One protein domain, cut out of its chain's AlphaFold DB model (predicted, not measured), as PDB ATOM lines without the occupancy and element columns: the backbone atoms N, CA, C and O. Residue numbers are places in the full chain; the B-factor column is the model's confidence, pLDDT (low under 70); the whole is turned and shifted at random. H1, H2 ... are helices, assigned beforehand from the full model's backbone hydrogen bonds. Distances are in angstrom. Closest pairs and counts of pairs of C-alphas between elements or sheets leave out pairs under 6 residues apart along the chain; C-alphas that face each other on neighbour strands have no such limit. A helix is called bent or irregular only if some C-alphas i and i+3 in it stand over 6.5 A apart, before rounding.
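AT A GLANCE: This is residues 4 to 122 of the 130 residues of an uncharacterized protein of Mycolicibacterium porcinum (UniProt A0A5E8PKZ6). A long, thin rod is built on one helix, H2, that runs most of its length, with two shorter helices folded back along it. H1 runs beside one half of H2 and H3 beside the other half, both on the same side of it, and the two ends of the printed part come to the middle of the rod, splayed from each other. The printed part has 119 residues with three named helices in the order H1, H2, H3 and no named strand, and its class is all helix. It is extended, with a radius of gyration of the C-alphas of 25.0 A, and the C-alphas span 85 by 21 by 18 A.

IN THESE COORDINATES: H1, residues 5 to 32, begins with C-alpha 5 at (-24.229, 32.782, -46.285) and is 40.0 A long from first to last C-alpha. H2, residues 38 to 84, is the longest helix, 69.6 A from C-alpha 38 at (-51.937, 0.431, -58.973) to C-alpha 84. H2 is neither bent nor irregular, but only just: C-alphas 38 and 41 are 6.4 A apart. H3, residues 95 to 121, is 39.0 A long and ends with C-alpha 121 at (-16.638, 23.862, -48.271).

HOW THE PARTS SIT: H1 and H2 form a helical hairpin and run opposite ways at a shallow tilt of 10 degrees. They touch, with residues 39 to 58 alone of H2; the closest C-alphas are those of Gly 25 and Ser 47, 6.7 A apart. H2 and H3 form a second helical hairpin, opposite ways at a shallow tilt of 17 degrees. They touch, with residues 72 to 83 alone of H2; the closest C-alphas are those of Ile 76 and Ile 106, 6.5 A apart. H1 and H3 are apart, but only just, their closest C-alphas being 8.4 A from each other. In H3 every O i to N i+4 pair is within hydrogen-bond range; in H1 23 of 24 pairs are, and in H2 41 of 43.

THE WHOLE: The two C-alphas farthest apart are those of Pro 36 and Thr 93, 84.8 A, while the C-alphas of Glu 4 and Gln 122, the first and last printed residues, are 17.0 A apart. The link from H1 to H2, five residues, is tight, and the link from H2 to H3, ten residues, is short; no link is long. Residues 33 to 38, of which 38 belongs to H2, stand free. The printed part has no cut. The mean pLDDT of the printed part is 71.4, and 64 residues are under 70, namely residues 4 to 19, 21 to 44, 46 to 47, 51, 54 to 68 and 117 to 122.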
ATOM      1  N   GLU A   4     -23.691  32.954 -42.051       40.53
ATOM      2  CA  GLU A   4     -25.076  32.770 -42.519       40.53
ATOM      3  C   GLU A   4     -25.149  32.442 -44.016       40.53
ATOM      4  O   GLU A   4     -25.901  31.552 -44.409       40.53
ATOM      5  N   ALA A   5     -24.280  33.037 -44.841       38.50
ATOM      6  CA  ALA A   5     -24.229  32.782 -46.285       38.50
ATOM      7  C   ALA A   5     -23.940  31.303 -46.630       38.50
ATOM      8  O   ALA A   5     -24.531  30.738 -47.549       38.50
ATOM      9  N   LYS A   6     -23.098  30.623 -45.837       48.69
ATOM     10  CA  LYS A   6     -22.764  29.192 -46.013       48.69
ATOM     11  C   LYS A   6     -23.809  28.233 -45.435       48.69
ATOM     12  O   LYS A   6     -23.798  27.036 -45.735       48.69
ATOM     13  N   ARG A   7     -24.697  28.724 -44.567       50.03
ATOM     14  CA  ARG A   7     -25.866  27.977 -44.082       50.03
ATOM     15  C   ARG A   7     -27.005  28.067 -45.103       50.03
ATOM     16  O   ARG A   7     -27.639  27.051 -45.370       50.03
ATOM     17  N   TYR A   8     -27.156  29.224 -45.751       43.19
ATOM     18  CA  TYR A   8     -28.124  29.455 -46.826       43.19
ATOM     19  C   TYR A   8     -27.851  28.580 -48.066       43.19
ATOM     20  O   TYR A   8     -28.763  27.936 -48.575       43.19
ATOM     21  N   GLY A   9     -26.583  28.433 -48.483       53.16
ATOM     22  CA  GLY A   9     -26.227  27.608 -49.652       53.16
ATOM     23  C   GLY A   9     -26.510  26.103 -49.501       53.16
ATOM     24  O   GLY A   9     -26.892  25.439 -50.459       53.16
ATOM     25  N   ARG A  10     -26.388  25.545 -48.289       55.16
ATOM     26  CA  ARG A  10     -26.623  24.104 -48.047       55.16
ATOM     27  C   ARG A  10     -28.102  23.744 -47.958       55.16
ATOM     28  O   ARG A  10     -28.485  22.658 -48.381       55.16
ATOM     29  N   ILE A  11     -28.912  24.670 -47.456       57.34
ATOM     30  CA  ILE A  11     -30.371  24.576 -47.501       57.34
ATOM     31  C   ILE A  11     -30.841  24.635 -48.962       57.34
ATOM     32  O   ILE A  11     -31.669  23.828 -49.371       57.34
ATOM     33  N   HIS A  12     -30.236  25.507 -49.773       56.34
ATOM     34  CA  HIS A  12     -30.556  25.626 -51.193       56.34
ATOM     35  C   HIS A  12     -30.277  24.333 -51.980       56.34
ATOM     36  O   HIS A  12     -31.140  23.881 -52.724       56.34
ATOM     37  N   ASN A  13     -29.130  23.677 -51.758       57.50
ATOM     38  CA  ASN A  13     -28.818  22.400 -52.420       57.50
ATOM     39  C   ASN A  13     -29.757  21.258 -51.994       57.50
ATOM     40  O   ASN A  13     -30.093  20.408 -52.816       57.50
ATOM     41  N   ALA A  14     -30.200  21.237 -50.733       60.22
ATOM     42  CA  ALA A  14     -31.176  20.257 -50.251       60.22
ATOM     43  C   ALA A  14     -32.574  20.506 -50.838       60.22
ATOM     44  O   ALA A  14     -33.262  19.569 -51.231       60.22
ATOM     45  N   PHE A  15     -32.988  21.768 -50.964       63.50
ATOM     46  CA  PHE A  15     -34.226  22.098 -51.667       63.50
ATOM     47  C   PHE A  15     -34.138  21.773 -53.155       63.50
ATOM     48  O   PHE A  15     -35.095  21.252 -53.717       63.50
ATOM     49  N   GLN A  16     -32.989  22.006 -53.790       62.59
ATOM     50  CA  GLN A  16     -32.793  21.690 -55.200       62.59
ATOM     51  C   GLN A  16     -32.861  20.182 -55.465       62.59
ATOM     52  O   GLN A  16     -33.490  19.776 -56.439       62.59
ATOM     53  N   SER A  17     -32.300  19.339 -54.592       59.34
ATOM     54  CA  SER A  17     -32.448  17.885 -54.731       59.34
ATOM     55  C   SER A  17     -33.900  17.438 -54.534       59.34
ATOM     56  O   SER A  17     -34.398  16.655 -55.340       59.34
ATOM     57  N   ILE A  18     -34.615  17.995 -53.548       66.69
ATOM     58  CA  ILE A  18     -36.054  17.747 -53.347       66.69
ATOM     59  C   ILE A  18     -36.861  18.152 -54.588       66.69
ATOM     60  O   ILE A  18     -37.742  17.407 -55.008       66.69
ATOM     61  N   ILE A  19     -36.544  19.293 -55.206       67.31
ATOM     62  CA  ILE A  19     -37.212  19.766 -56.425       67.31
ATOM     63  C   ILE A  19     -36.913  18.847 -57.612       67.31
ATOM     64  O   ILE A  19     -37.839  18.526 -58.347       67.31
ATOM     65  N   ILE A  20     -35.669  18.391 -57.799       70.62
ATOM     66  CA  ILE A  20     -35.299  17.465 -58.888       70.62
ATOM     67  C   ILE A  20     -36.007  16.118 -58.720       70.62
ATOM     68  O   ILE A  20     -36.548  15.561 -59.671       70.62
ATOM     69  N   ILE A  21     -36.046  15.596 -57.500       66.25
ATOM     70  CA  ILE A  21     -36.742  14.345 -57.188       66.25
ATOM     71  C   ILE A  21     -38.252  14.512 -57.374       66.25
ATOM     72  O   ILE A  21     -38.909  13.637 -57.937       66.25
ATOM     73  N   GLY A  22     -38.810  15.630 -56.912       64.38
ATOM     74  CA  GLY A  22     -40.223  15.953 -57.059       64.38
ATOM     75  C   GLY A  22     -40.623  16.167 -58.517       64.38
ATOM     76  O   GLY A  22     -41.688  15.709 -58.924       64.38
ATOM     77  N   SER A  23     -39.771  16.802 -59.326       65.75
ATOM     78  CA  SER A  23     -40.023  17.019 -60.751       65.75
ATOM     79  C   SER A  23     -39.923  15.717 -61.530       65.75
ATOM     80  O   SER A  23     -40.848  15.414 -62.273       65.75
ATOM     81  N   LEU A  24     -38.905  14.884 -61.280       64.12
ATOM     82  CA  LEU A  24     -38.830  13.533 -61.838       64.12
ATOM     83  C   LEU A  24     -40.051  12.704 -61.427       64.12
ATOM     84  O   LEU A  24     -40.684  12.099 -62.283       64.12
ATOM     85  N   GLY A  25     -40.456  12.757 -60.155       63.53
ATOM     86  CA  GLY A  25     -41.668  12.101 -59.665       63.53
ATOM     87  C   GLY A  25     -42.945  12.598 -60.349       63.53
ATOM     88  O   GLY A  25     -43.794  11.789 -60.713       63.53
ATOM     89  N   THR A  26     -43.065  13.906 -60.593       61.84
ATOM     90  CA  THR A  26     -44.219  14.520 -61.275       61.84
ATOM     91  C   THR A  26     -44.231  14.191 -62.766       61.84
ATOM     92  O   THR A  26     -45.283  13.879 -63.312       61.84
ATOM     93  N   THR A  27     -43.076  14.194 -63.432       65.00
ATOM     94  CA  THR A  27     -42.932  13.792 -64.836       65.00
ATOM     95  C   THR A  27     -43.237  12.306 -65.012       65.00
ATOM     96  O   THR A  27     -43.963  11.937 -65.935       65.00
ATOM     97  N   THR A  28     -42.771  11.450 -64.098       58.81
ATOM     98  CA  THR A  28     -43.145  10.033 -64.072       58.81
ATOM     99  C   THR A  28     -44.632   9.864 -63.768       58.81
ATOM    100  O   THR A  28     -45.265   9.049 -64.422       58.81
ATOM    101  N   ALA A  29     -45.221  10.655 -62.865       58.56
ATOM    102  CA  ALA A  29     -46.655  10.629 -62.568       58.56
ATOM    103  C   ALA A  29     -47.521  11.112 -63.744       58.56
ATOM    104  O   ALA A  29     -48.580  10.545 -63.985       58.56
ATOM    105  N   ALA A  30     -47.071  12.118 -64.497       58.91
ATOM    106  CA  ALA A  30     -47.733  12.599 -65.710       58.91
ATOM    107  C   ALA A  30     -47.647  11.564 -66.843       58.91
ATOM    108  O   ALA A  30     -48.627  11.341 -67.547       58.91
ATOM    109  N   SER A  31     -46.507  10.874 -66.958       55.44
ATOM    110  CA  SER A  31     -46.327   9.699 -67.822       55.44
ATOM    111  C   SER A  31     -47.238   8.530 -67.400       55.44
ATOM    112  O   SER A  31     -47.878   7.898 -68.238       55.44
ATOM    113  N   LEU A  32     -47.394   8.302 -66.091       53.31
ATOM    114  CA  LEU A  32     -48.262   7.270 -65.504       53.31
ATOM    115  C   LEU A  32     -49.746   7.619 -65.496       53.31
ATOM    116  O   LEU A  32     -50.558   6.711 -65.362       53.31
ATOM    117  N   ALA A  33     -50.134   8.888 -65.622       54.69
ATOM    118  CA  ALA A  33     -51.539   9.286 -65.708       54.69
ATOM    119  C   ALA A  33     -52.231   8.677 -66.944       54.69
ATOM    120  O   ALA A  33     -53.456   8.587 -66.981       54.69
ATOM    121  N   ALA A  34     -51.445   8.185 -67.907       54.50
ATOM    122  CA  ALA A  34     -51.892   7.377 -69.032       54.50
ATOM    123  C   ALA A  34     -52.003   5.854 -68.734       54.50
ATOM    124  O   ALA A  34     -52.226   5.080 -69.659       54.50
ATOM    125  N   THR A  35     -51.816   5.361 -67.495       53.69
ATOM    126  CA  THR A  35     -51.676   3.917 -67.146       53.69
ATOM    127  C   THR A  35     -52.288   3.590 -65.746       53.69
ATOM    128  O   THR A  35     -52.366   4.473 -64.894       53.69
ATOM    129  N   PRO A  36     -52.823   2.367 -65.478       52.59
ATOM    130  CA  PRO A  36     -53.824   2.115 -64.417       52.59
ATOM    131  C   PRO A  36     -53.391   2.290 -62.940       52.59
ATOM    132  O   PRO A  36     -52.220   2.232 -62.572       52.59
ATOM    133  N   SER A  37     -54.413   2.448 -62.076       60.03
ATOM    134  CA  SER A  37     -54.407   2.904 -60.665       60.03
ATOM    135  C   SER A  37     -53.411   2.277 -59.676       60.03
ATOM    136  O   SER A  37     -53.149   2.905 -58.650       60.03
ATOM    137  N   SER A  38     -52.843   1.096 -59.929       58.19
ATOM    138  CA  SER A  38     -51.937   0.431 -58.973       58.19
ATOM    139  C   SER A  38     -50.590   1.141 -58.821       58.19
ATOM    140  O   SER A  38     -50.005   1.120 -57.741       58.19
ATOM    141  N   LEU A  39     -50.106   1.828 -59.862       59.59
ATOM    142  CA  LEU A  39     -48.816   2.519 -59.794       59.59
ATOM    143  C   LEU A  39     -48.861   3.825 -58.977       59.59
ATOM    144  O   LEU A  39     -47.819   4.287 -58.520       59.59
ATOM    145  N   LYS A  40     -50.050   4.393 -58.721       62.78
ATOM    146  CA  LYS A  40     -50.208   5.651 -57.963       62.78
ATOM    147  C   LYS A  40     -49.635   5.548 -56.546       62.78
ATOM    148  O   LYS A  40     -48.919   6.440 -56.100       62.78
ATOM    149  N   TRP A  41     -49.909   4.441 -55.860       63.12
ATOM    150  CA  TRP A  41     -49.404   4.195 -54.506       63.12
ATOM    151  C   TRP A  41     -47.893   3.953 -54.479       63.12
ATOM    152  O   TRP A  41     -47.226   4.364 -53.531       63.12
ATOM    153  N   VAL A  42     -47.339   3.363 -55.542       63.69
ATOM    154  CA  VAL A  42     -45.894   3.145 -55.685       63.69
ATOM    155  C   VAL A  42     -45.163   4.477 -55.855       63.69
ATOM    156  O   VAL A  42     -44.158   4.704 -55.188       63.69
ATOM    157  N   THR A  43     -45.686   5.391 -56.677       64.75
ATOM    158  CA  THR A  43     -45.094   6.725 -56.860       64.75
ATOM    159  C   THR A  43     -45.122   7.540 -55.569       64.75
ATOM    160  O   THR A  43     -44.107   8.119 -55.195       64.75
ATOM    161  N   VAL A  44     -46.251   7.541 -54.851       68.69
ATOM    162  CA  VAL A  44     -46.367   8.234 -53.556       68.69
ATOM    163  C   VAL A  44     -45.388   7.654 -52.532       68.69
ATOM    164  O   VAL A  44     -44.684   8.409 -51.859       68.69
ATOM    165  N   GLY A  45     -45.283   6.323 -52.456       72.81
ATOM    166  CA  GLY A  45     -44.320   5.647 -51.588       72.81
ATOM    167  C   GLY A  45     -42.871   5.990 -51.934       72.81
ATOM    168  O   GLY A  45     -42.071   6.252 -51.039       72.81
ATOM    169  N   LEU A  46     -42.544   6.066 -53.227       69.25
ATOM    170  CA  LEU A  46     -41.207   6.415 -53.697       69.25
ATOM    171  C   LEU A  46     -40.854   7.874 -53.375       69.25
ATOM    172  O   LEU A  46     -39.785   8.129 -52.829       69.25
ATOM    173  N   SER A  47     -41.753   8.832 -53.628       66.06
ATOM    174  CA  SER A  47     -41.538  10.242 -53.268       66.06
ATOM    175  C   SER A  47     -41.358  10.432 -51.761       66.06
ATOM    176  O   SER A  47     -40.499  11.205 -51.337       66.06
ATOM    177  N   PHE A  48     -42.115   9.691 -50.949       73.25
ATOM    178  CA  PHE A  48     -41.954   9.691 -49.497       73.25
ATOM    179  C   PHE A  48     -40.587   9.134 -49.073       73.25
ATOM    180  O   PHE A  48     -39.876   9.779 -48.306       73.25
ATOM    181  N   LEU A  49     -40.171   7.990 -49.626       73.12
ATOM    182  CA  LEU A  49     -38.863   7.374 -49.369       73.12
ATOM    183  C   LEU A  49     -37.700   8.299 -49.722       73.12
ATOM    184  O   LEU A  49     -36.733   8.404 -48.962       73.12
ATOM    185  N   VAL A  50     -37.793   8.996 -50.854       72.06
ATOM    186  CA  VAL A  50     -36.744   9.928 -51.255       72.06
ATOM    187  C   VAL A  50     -36.745  11.179 -50.371       72.06
ATOM    188  O   VAL A  50     -35.673  11.628 -49.967       72.06
ATOM    189  N   GLY A  51     -37.916  11.702 -49.988       68.50
ATOM    190  CA  GLY A  51     -38.023  12.804 -49.024       68.50
ATOM    191  C   GLY A  51     -37.419  12.456 -47.658       68.50
ATOM    192  O   GLY A  51     -36.650  13.242 -47.104       68.50
ATOM    193  N   VAL A  52     -37.691  11.249 -47.154       72.19
ATOM    194  CA  VAL A  52     -37.096  10.720 -45.915       72.19
ATOM    195  C   VAL A  52     -35.581  10.577 -46.056       72.19
ATOM    196  O   VAL A  52     -34.846  11.033 -45.181       72.19
ATOM    197  N   SER A  53     -35.100  10.016 -47.168       71.50
ATOM    198  CA  SER A  53     -33.664   9.840 -47.426       71.50
ATOM    199  C   SER A  53     -32.932  11.183 -47.488       71.50
ATOM    200  O   SER A  53     -31.901  11.352 -46.842       71.50
ATOM    201  N   ALA A  54     -33.499  12.173 -48.183       66.56
ATOM    202  CA  ALA A  54     -32.951  13.525 -48.258       66.56
ATOM    203  C   ALA A  54     -32.927  14.217 -46.885       66.56
ATOM    204  O   ALA A  54     -31.929  14.847 -46.526       66.56
ATOM    205  N   GLY A  55     -33.991  14.056 -46.090       66.75
ATOM    206  CA  GLY A  55     -34.043  14.546 -44.713       66.75
ATOM    207  C   GLY A  55     -32.966  13.912 -43.828       66.75
ATOM    208  O   GLY A  55     -32.284  14.613 -43.080       66.75
ATOM    209  N   PHE A  56     -32.750  12.604 -43.969       66.75
ATOM    210  CA  PHE A  56     -31.742  11.866 -43.210       66.75
ATOM    211  C   PHE A  56     -30.316  12.266 -43.609       66.75
ATOM    212  O   PHE A  56     -29.494  12.571 -42.745       66.75
ATOM    213  N   THR A  57     -30.020  12.374 -44.908       65.75
ATOM    214  CA  THR A  57     -28.723  12.874 -45.395       65.75
ATOM    215  C   THR A  57     -28.456  14.307 -44.922       65.75
ATOM    216  O   THR A  57     -27.333  14.632 -44.528       65.75
ATOM    217  N   GLY A  58     -29.487  15.160 -44.896       60.84
ATOM    218  CA  GLY A  58     -29.399  16.513 -44.344       60.84
ATOM    219  C   GLY A  58     -29.084  16.532 -42.844       60.84
ATOM    220  O   GLY A  58     -28.233  17.308 -42.403       60.84
ATOM    221  N   TYR A  59     -29.718  15.648 -42.070       62.88
ATOM    222  CA  TYR A  59     -29.507  15.517 -40.628       62.88
ATOM    223  C   TYR A  59     -28.093  15.021 -40.279       62.88
ATOM    224  O   TYR A  59     -27.416  15.624 -39.442       62.88
ATOM    225  N   PHE A  60     -27.598  13.979 -40.956       60.09
ATOM    226  CA  PHE A  60     -26.265  13.418 -40.689       60.09
ATOM    227  C   PHE A  60     -25.140  14.406 -41.010       60.09
ATOM    228  O   PHE A  60     -24.250  14.623 -40.186       60.09
ATOM    229  N   LYS A  61     -25.234  15.108 -42.145       56.81
ATOM    230  CA  LYS A  61     -24.240  16.119 -42.536       56.81
ATOM    231  C   LYS A  61     -24.232  17.341 -41.605       56.81
ATOM    232  O   LYS A  61     -23.230  18.052 -41.507       56.81
ATOM    233  N   TYR A  62     -25.340  17.610 -40.910       54.84
ATOM    234  CA  TYR A  62     -25.413  18.665 -39.897       54.84
ATOM    235  C   TYR A  62     -24.763  18.245 -38.571       54.84
ATOM    236  O   TYR A  62     -24.053  19.048 -37.959       54.84
ATOM    237  N   ARG A  63     -24.933  16.979 -38.168       58.34
ATOM    238  CA  ARG A  63     -24.338  16.427 -36.943       58.34
ATOM    239  C   ARG A  63     -22.807  16.463 -36.969       58.34
ATOM    240  O   ARG A  63     -22.202  16.910 -36.000       58.34
ATOM    241  N   GLU A  64     -22.185  16.088 -38.086       57.03
ATOM    242  CA  GLU A  64     -20.719  16.110 -38.224       57.03
ATOM    243  C   GLU A  64     -20.140  17.527 -38.119       57.03
ATOM    244  O   GLU A  64     -19.147  17.750 -37.431       57.03
ATOM    245  N   ARG A  65     -20.785  18.528 -38.733       59.84
ATOM    246  CA  ARG A  65     -20.298  19.918 -38.666       59.84
ATOM    247  C   ARG A  65     -20.470  20.532 -37.274       59.84
ATOM    248  O   ARG A  65     -19.649  21.359 -36.883       59.84
ATOM    249  N   SER A  66     -21.514  20.138 -36.542       60.50
ATOM    250  CA  SER A  66     -21.716  20.565 -35.153       60.50
ATOM    251  C   SER A  66     -20.609  20.038 -34.237       60.50
ATOM    252  O   SER A  66     -20.112  20.785 -33.400       60.50
ATOM    253  N   PHE A  67     -20.168  18.796 -34.452       64.75
ATOM    254  CA  PHE A  67     -19.119  18.162 -33.653       64.75
ATOM    255  C   PHE A  67     -17.771  18.897 -33.749       64.75
ATOM    256  O   PHE A  67     -17.150  19.185 -32.732       64.75
ATOM    257  N   TYR A  68     -17.340  19.293 -34.953       64.94
ATOM    258  CA  TYR A  68     -16.070  20.021 -35.120       64.94
ATOM    259  C   TYR A  68     -16.084  21.426 -34.504       64.94
ATOM    260  O   TYR A  68     -15.055  21.910 -34.028       64.94
ATOM    261  N   LEU A  69     -17.242  22.096 -34.526       72.31
ATOM    262  CA  LEU A  69     -17.411  23.396 -33.877       72.31
ATOM    263  C   LEU A  69     -17.358  23.253 -32.356       72.31
ATOM    264  O   LEU A  69     -16.663  24.040 -31.718       72.31
ATOM    265  N   GLN A  70     -18.022  22.229 -31.811       78.38
ATOM    266  CA  GLN A  70     -17.981  21.901 -30.384       78.38
ATOM    267  C   GLN A  70     -16.558  21.574 -29.930       78.38
ATOM    268  O   GLN A  70     -16.046  22.263 -29.066       78.38
ATOM    269  N   GLN A  71     -15.848  20.680 -30.623       79.38
ATOM    270  CA  GLN A  71     -14.465  20.326 -30.279       79.38
ATOM    271  C   GLN A  71     -13.523  21.543 -30.222       79.38
ATOM    272  O   GLN A  71     -12.594  21.593 -29.417       79.38
ATOM    273  N   THR A  72     -13.743  22.537 -31.087       82.25
ATOM    274  CA  THR A  72     -12.942  23.770 -31.066       82.25
ATOM    275  C   THR A  72     -13.337  24.683 -29.911       82.25
ATOM    276  O   THR A  72     -12.459  25.295 -29.311       82.25
ATOM    277  N   ALA A  73     -14.634  24.785 -29.611       83.12
ATOM    278  CA  ALA A  73     -15.112  25.532 -28.453       83.12
ATOM    279  C   ALA A  73     -14.539  24.931 -27.162       83.12
ATOM    280  O   ALA A  73     -13.901  25.658 -26.408       83.12
ATOM    281  N   ASP A  74     -14.629  23.608 -27.009       87.81
ATOM    282  CA  ASP A  74     -14.086  22.868 -25.868       87.81
ATOM    283  C   ASP A  74     -12.570  23.092 -25.728       87.81
ATOM    284  O   ASP A  74     -12.064  23.328 -24.634       87.81
ATOM    285  N   SER A  75     -11.828  23.093 -26.844       86.12
ATOM    286  CA  SER A  75     -10.378  23.349 -26.831       86.12
ATOM    287  C   SER A  75     -10.042  24.772 -26.375       86.12
ATOM    288  O   SER A  75      -9.090  24.974 -25.624       86.12
ATOM    289  N   ILE A  76     -10.803  25.779 -26.815       87.75
ATOM    290  CA  ILE A  76     -10.602  27.171 -26.379       87.75
ATOM    291  C   ILE A  76     -10.951  27.313 -24.896       87.75
ATOM    292  O   ILE A  76     -10.194  27.928 -24.149       87.75
ATOM    293  N   GLU A  77     -12.064  26.725 -24.466       89.19
ATOM    294  CA  GLU A  77     -12.517  26.749 -23.075       89.19
ATOM    295  C   GLU A  77     -11.511  26.076 -22.136       89.19
ATOM    296  O   GLU A  77     -11.225  26.600 -21.058       89.19
ATOM    297  N   GLN A  78     -10.888  24.981 -22.575       89.38
ATOM    298  CA  GLN A  78      -9.810  24.330 -21.838       89.38
ATOM    299  C   GLN A  78      -8.585  25.243 -21.671       89.38
ATOM    300  O   GLN A  78      -8.028  25.307 -20.577       89.38
ATOM    301  N   ASN A  79      -8.173  25.968 -22.719       88.94
ATOM    302  CA  ASN A  79      -7.033  26.894 -22.636       88.94
ATOM    303  C   ASN A  79      -7.343  28.099 -21.734       88.94
ATOM    304  O   ASN A  79      -6.503  28.493 -20.930       88.94
ATOM    305  N   LEU A  80      -8.562  28.641 -21.808       89.56
ATOM    306  CA  LEU A  80      -9.011  29.711 -20.911       89.56
ATOM    307  C   LEU A  80      -9.052  29.249 -19.452       89.56
ATOM    308  O   LEU A  80      -8.572  29.960 -18.575       89.56
ATOM    309  N   SER A  81      -9.569  28.045 -19.201       90.50
ATOM    310  CA  SER A  81      -9.609  27.466 -17.854       90.50
ATOM    311  C   SER A  81      -8.203  27.220 -17.306       90.50
ATOM    312  O   SER A  81      -7.938  27.507 -16.145       90.50
ATOM    313  N   ALA A  82      -7.281  26.720 -18.136       88.69
ATOM    314  CA  ALA A  82      -5.890  26.510 -17.737       88.69
ATOM    315  C   ALA A  82      -5.174  27.830 -17.406       88.69
ATOM    316  O   ALA A  82      -4.386  27.878 -16.463       88.69
ATOM    317  N   PHE A  83      -5.473  28.896 -18.156       89.88
ATOM    318  CA  PHE A  83      -4.963  30.238 -17.888       89.88
ATOM    319  C   PHE A  83      -5.499  30.799 -16.565       89.88
ATOM    320  O   PHE A  83      -4.713  31.282 -15.757       89.88
ATOM    321  N   ASP A  84      -6.804  30.680 -16.314       88.19
ATOM    322  CA  ASP A  84      -7.444  31.172 -15.083       88.19
ATOM    323  C   ASP A  84      -6.957  30.419 -13.831       88.19
ATOM    324  O   ASP A  84      -6.700  31.006 -12.784       88.19
ATOM    325  N   LEU A  85      -6.739  29.107 -13.960       89.38
ATOM    326  CA  LEU A  85      -6.159  28.271 -12.907       89.38
ATOM    327  C   LEU A  85      -4.641  28.478 -12.733       89.38
ATOM    328  O   LEU A  85      -4.072  27.939 -11.782       89.38
ATOM    329  N   GLY A  86      -3.978  29.212 -13.636       86.31
ATOM    330  CA  GLY A  86      -2.527  29.429 -13.617       86.31
ATOM    331  C   GLY A  86      -1.715  28.134 -13.725       86.31
ATOM    332  O   GLY A  86      -0.621  28.030 -13.171       86.31
ATOM    333  N   ILE A  87      -2.278  27.115 -14.375       88.81
ATOM    334  CA  ILE A  87      -1.646  25.804 -14.540       88.81
ATOM    335  C   ILE A  87      -0.928  25.725 -15.885       88.81
ATOM    336  O   ILE A  87      -1.237  26.461 -16.824       88.81
ATOM    337  N   HIS A  88       0.021  24.795 -15.999       86.19
ATOM    338  CA  HIS A  88       0.740  24.549 -17.246       86.19
ATOM    339  C   HIS A  88      -0.239  24.409 -18.433       86.19
ATOM    340  O   HIS A  88      -1.194  23.633 -18.322       86.19
ATOM    341  N   PRO A  89      -0.040  25.122 -19.562       84.06
ATOM    342  CA  PRO A  89       1.166  25.852 -19.999       84.06
ATOM    343  C   PRO A  89       1.258  27.343 -19.593       84.06
ATOM    344  O   PRO A  89       2.181  28.042 -20.037       84.06
ATOM    345  N   TYR A  90       0.317  27.833 -18.778       89.50
ATOM    346  CA  TYR A  90       0.166  29.235 -18.359       89.50
ATOM    347  C   TYR A  90       0.591  29.466 -16.897       89.50
ATOM    348  O   TYR A  90      -0.056  30.195 -16.152       89.50
ATOM    349  N   ASP A  91       1.690  28.839 -16.484       87.31
ATOM    350  CA  ASP A  91       2.246  28.852 -15.125       87.31
ATOM    351  C   ASP A  91       3.424  29.833 -14.949       87.31
ATOM    352  O   ASP A  91       4.149  29.783 -13.953       87.31
ATOM    353  N   ALA A  92       3.656  30.734 -15.914       87.12
ATOM    354  CA  ALA A  92       4.739  31.707 -15.799       87.12
ATOM    355  C   ALA A  92       4.450  32.733 -14.695       87.12
ATOM    356  O   ALA A  92       3.310  33.134 -14.478       87.12
ATOM    357  N   THR A  93       5.505  33.210 -14.038       84.88
ATOM    358  CA  THR A  93       5.412  34.240 -12.989       84.88
ATOM    359  C   THR A  93       4.990  35.607 -13.539       84.88
ATOM    360  O   THR A  93       4.462  36.432 -12.802       84.88
ATOM    361  N   ASP A  94       5.235  35.851 -14.829       89.56
ATOM    362  CA  ASP A  94       4.833  37.065 -15.535       89.56
ATOM    363  C   ASP A  94       3.495  36.841 -16.253       89.56
ATOM    364  O   ASP A  94       3.400  36.094 -17.233       89.56
ATOM    365  N   GLU A  95       2.458  37.520 -15.768       85.25
ATOM    366  CA  GLU A  95       1.104  37.469 -16.318       85.25
ATOM    367  C   GLU A  95       1.056  37.907 -17.790       85.25
ATOM    368  O   GLU A  95       0.307  37.339 -18.589       85.25
ATOM    369  N   SER A  96       1.906  38.859 -18.190       88.19
ATOM    370  CA  SER A  96       1.954  39.341 -19.574       88.19
ATOM    371  C   SER A  96       2.430  38.253 -20.543       88.19
ATOM    372  O   SER A  96       1.912  38.145 -21.660       88.19
ATOM    373  N   LEU A  97       3.347  37.385 -20.098       88.81
ATOM    374  CA  LEU A  97       3.802  36.230 -20.870       88.81
ATOM    375  C   LEU A  97       2.702  35.175 -21.004       88.81
ATOM    376  O   LEU A  97       2.530  34.616 -22.089       88.81
ATOM    377  N   ASN A  98       1.929  34.923 -19.946       87.62
ATOM    378  CA  ASN A  98       0.807  33.982 -20.002       87.62
ATOM    379  C   ASN A  98      -0.308  34.492 -20.926       87.62
ATOM    380  O   ASN A  98      -0.810  33.730 -21.750       87.62
ATOM    381  N   LEU A  99      -0.633  35.788 -20.864       90.06
ATOM    382  CA  LEU A  99      -1.600  36.426 -21.764       90.06
ATOM    383  C   LEU A  99      -1.151  36.352 -23.227       90.06
ATOM    384  O   LEU A  99      -1.950  36.045 -24.113       90.06
ATOM    385  N   HIS A 100       0.135  36.602 -23.491       91.50
ATOM    386  CA  HIS A 100       0.693  36.511 -24.837       91.50
ATOM    387  C   HIS A 100       0.622  35.085 -25.400       91.50
ATOM    388  O   HIS A 100       0.244  34.893 -26.561       91.50
ATOM    389  N   LYS A 101       0.943  34.079 -24.576       90.44
ATOM    390  CA  LYS A 101       0.804  32.665 -24.948       90.44
ATOM    391  C   LYS A 101      -0.653  32.312 -25.242       90.44
ATOM    392  O   LYS A 101      -0.936  31.815 -26.326       90.44
ATOM    393  N   LEU A 102      -1.580  32.661 -24.348       90.69
ATOM    394  CA  LEU A 102      -3.009  32.384 -24.519       90.69
ATOM    395  C   LEU A 102      -3.550  32.990 -25.821       90.69
ATOM    396  O   LEU A 102      -4.246  32.324 -26.588       90.69
ATOM    397  N   ALA A 103      -3.210  34.252 -26.098       91.88
ATOM    398  CA  ALA A 103      -3.617  34.923 -27.328       91.88
ATOM    399  C   ALA A 103      -3.075  34.207 -28.576       91.88
ATOM    400  O   ALA A 103      -3.797  34.046 -29.564       91.88
ATOM    401  N   THR A 104      -1.823  33.751 -28.518       92.25
ATOM    402  CA  THR A 104      -1.171  33.010 -29.604       92.25
ATOM    403  C   THR A 104      -1.854  31.664 -29.848       92.25
ATOM    404  O   THR A 104      -2.217  31.361 -30.987       92.25
ATOM    405  N   ASP A 105      -2.103  30.893 -28.791       91.12
ATOM    406  CA  ASP A 105      -2.732  29.571 -28.873       91.12
ATOM    407  C   ASP A 105      -4.156  29.661 -29.436       91.12
ATOM    408  O   ASP A 105      -4.528  28.919 -30.350       91.12
ATOM    409  N   ILE A 106      -4.942  30.640 -28.975       91.31
ATOM    410  CA  ILE A 106      -6.290  30.897 -29.497       91.31
ATOM    411  C   ILE A 106      -6.251  31.250 -30.992       91.31
ATOM    412  O   ILE A 106      -7.103  30.785 -31.759       91.31
ATOM    413  N   GLU A 107      -5.295  32.066 -31.442       90.06
ATOM    414  CA  GLU A 107      -5.169  32.409 -32.864       90.06
ATOM    415  C   GLU A 107      -4.756  31.205 -33.722       90.06
ATOM    416  O   GLU A 107      -5.306  31.027 -34.815       90.06
ATOM    417  N   ILE A 108      -3.882  30.325 -33.223       90.62
ATOM    418  CA  ILE A 108      -3.534  29.063 -33.895       90.62
ATOM    419  C   ILE A 108      -4.781  28.183 -34.053       90.62
ATOM    420  O   ILE A 108      -5.081  27.745 -35.170       90.62
ATOM    421  N   ILE A 109      -5.556  27.994 -32.979       89.00
ATOM    422  CA  ILE A 109      -6.791  27.197 -32.992       89.00
ATOM    423  C   ILE A 109      -7.793  27.766 -34.011       89.00
ATOM    424  O   ILE A 109      -8.349  27.030 -34.834       89.00
ATOM    425  N   LYS A 110      -7.999  29.090 -34.030       86.56
ATOM    426  CA  LYS A 110      -8.875  29.750 -35.016       86.56
ATOM    427  C   LYS A 110      -8.368  29.577 -36.447       86.56
ATOM    428  O   LYS A 110      -9.173  29.367 -37.360       86.56
ATOM    429  N   ALA A 111      -7.061  29.701 -36.673       86.38
ATOM    430  CA  ALA A 111      -6.457  29.544 -37.991       86.38
ATOM    431  C   ALA A 111      -6.627  28.112 -38.516       86.38
ATOM    432  O   ALA A 111      -6.989  27.917 -39.680       86.38
ATOM    433  N   GLU A 112      -6.443  27.112 -37.655       84.44
ATOM    434  CA  GLU A 112      -6.688  25.714 -37.987       84.44
ATOM    435  C   GLU A 112      -8.168  25.460 -38.298       84.44
ATOM    436  O   GLU A 112      -8.497  24.838 -39.315       84.44
ATOM    437  N   GLN A 113      -9.077  26.034 -37.506       80.88
ATOM    438  CA  GLN A 113     -10.506  25.922 -37.771       80.88
ATOM    439  C   GLN A 113     -10.898  26.508 -39.131       80.88
ATOM    440  O   GLN A 113     -11.687  25.906 -39.863       80.88
ATOM    441  N   ARG A 114     -10.328  27.663 -39.505       79.44
ATOM    442  CA  ARG A 114     -10.553  28.279 -40.823       79.44
ATOM    443  C   ARG A 114     -10.095  27.360 -41.956       79.44
ATOM    444  O   ARG A 114     -10.836  27.221 -42.928       79.44
ATOM    445  N   LYS A 115      -8.940  26.699 -41.824       81.62
ATOM    446  CA  LYS A 115      -8.445  25.721 -42.813       81.62
ATOM    447  C   LYS A 115      -9.385  24.520 -42.942       81.62
ATOM    448  O   LYS A 115      -9.781  24.178 -44.055       81.62
ATOM    449  N   ARG A 116      -9.821  23.930 -41.822       74.19
ATOM    450  CA  ARG A 116     -10.773  22.801 -41.821       74.19
ATOM    451  C   ARG A 116     -12.114  23.189 -42.451       74.19
ATOM    452  O   ARG A 116     -12.660  22.451 -43.262       74.19
ATOM    453  N   GLN A 117     -12.628  24.383 -42.147       68.31
ATOM    454  CA  GLN A 117     -13.854  24.892 -42.773       68.31
ATOM    455  C   GLN A 117     -13.703  25.125 -44.282       68.31
ATOM    456  O   GLN A 117     -14.663  24.924 -45.018       68.31
ATOM    457  N   GLN A 118     -12.525  25.555 -44.746       66.56
ATOM    458  CA  GLN A 118     -12.241  25.697 -46.175       66.56
ATOM    459  C   GLN A 118     -12.196  24.340 -46.880       66.56
ATOM    460  O   GLN A 118     -12.761  24.224 -47.961       66.56
ATOM    461  N   GLN A 119     -11.608  23.315 -46.260       63.91
ATOM    462  CA  GLN A 119     -11.622  21.948 -46.793       63.91
ATOM    463  C   GLN A 119     -13.039  21.360 -46.849       63.91
ATOM    464  O   GLN A 119     -13.386  20.716 -47.830       63.91
ATOM    465  N   LEU A 120     -13.886  21.631 -45.848       60.91
ATOM    466  CA  LEU A 120     -15.285  21.177 -45.843       60.91
ATOM    467  C   LEU A 120     -16.186  21.875 -46.878       60.91
ATOM    468  O   LEU A 120     -17.221  21.318 -47.245       60.91
ATOM    469  N   ASP A 121     -15.865  23.111 -47.271       54.72
ATOM    470  CA  ASP A 121     -16.638  23.862 -48.271       54.72
ATOM    471  C   ASP A 121     -16.078  23.717 -49.690       54.72
ATOM    472  O   ASP A 121     -16.749  24.140 -50.634       54.72
ATOM    473  N   GLN A 122     -14.893  23.122 -49.867       52.81
ATOM    474  CA  GLN A 122     -14.504  22.668 -51.192       52.81
ATOM    475  C   GLN A 122     -15.484  21.560 -51.589       52.81
ATOM    476  O   GLN A 122     -15.611  20.571 -50.859       52.81
TER     477      GLN A 122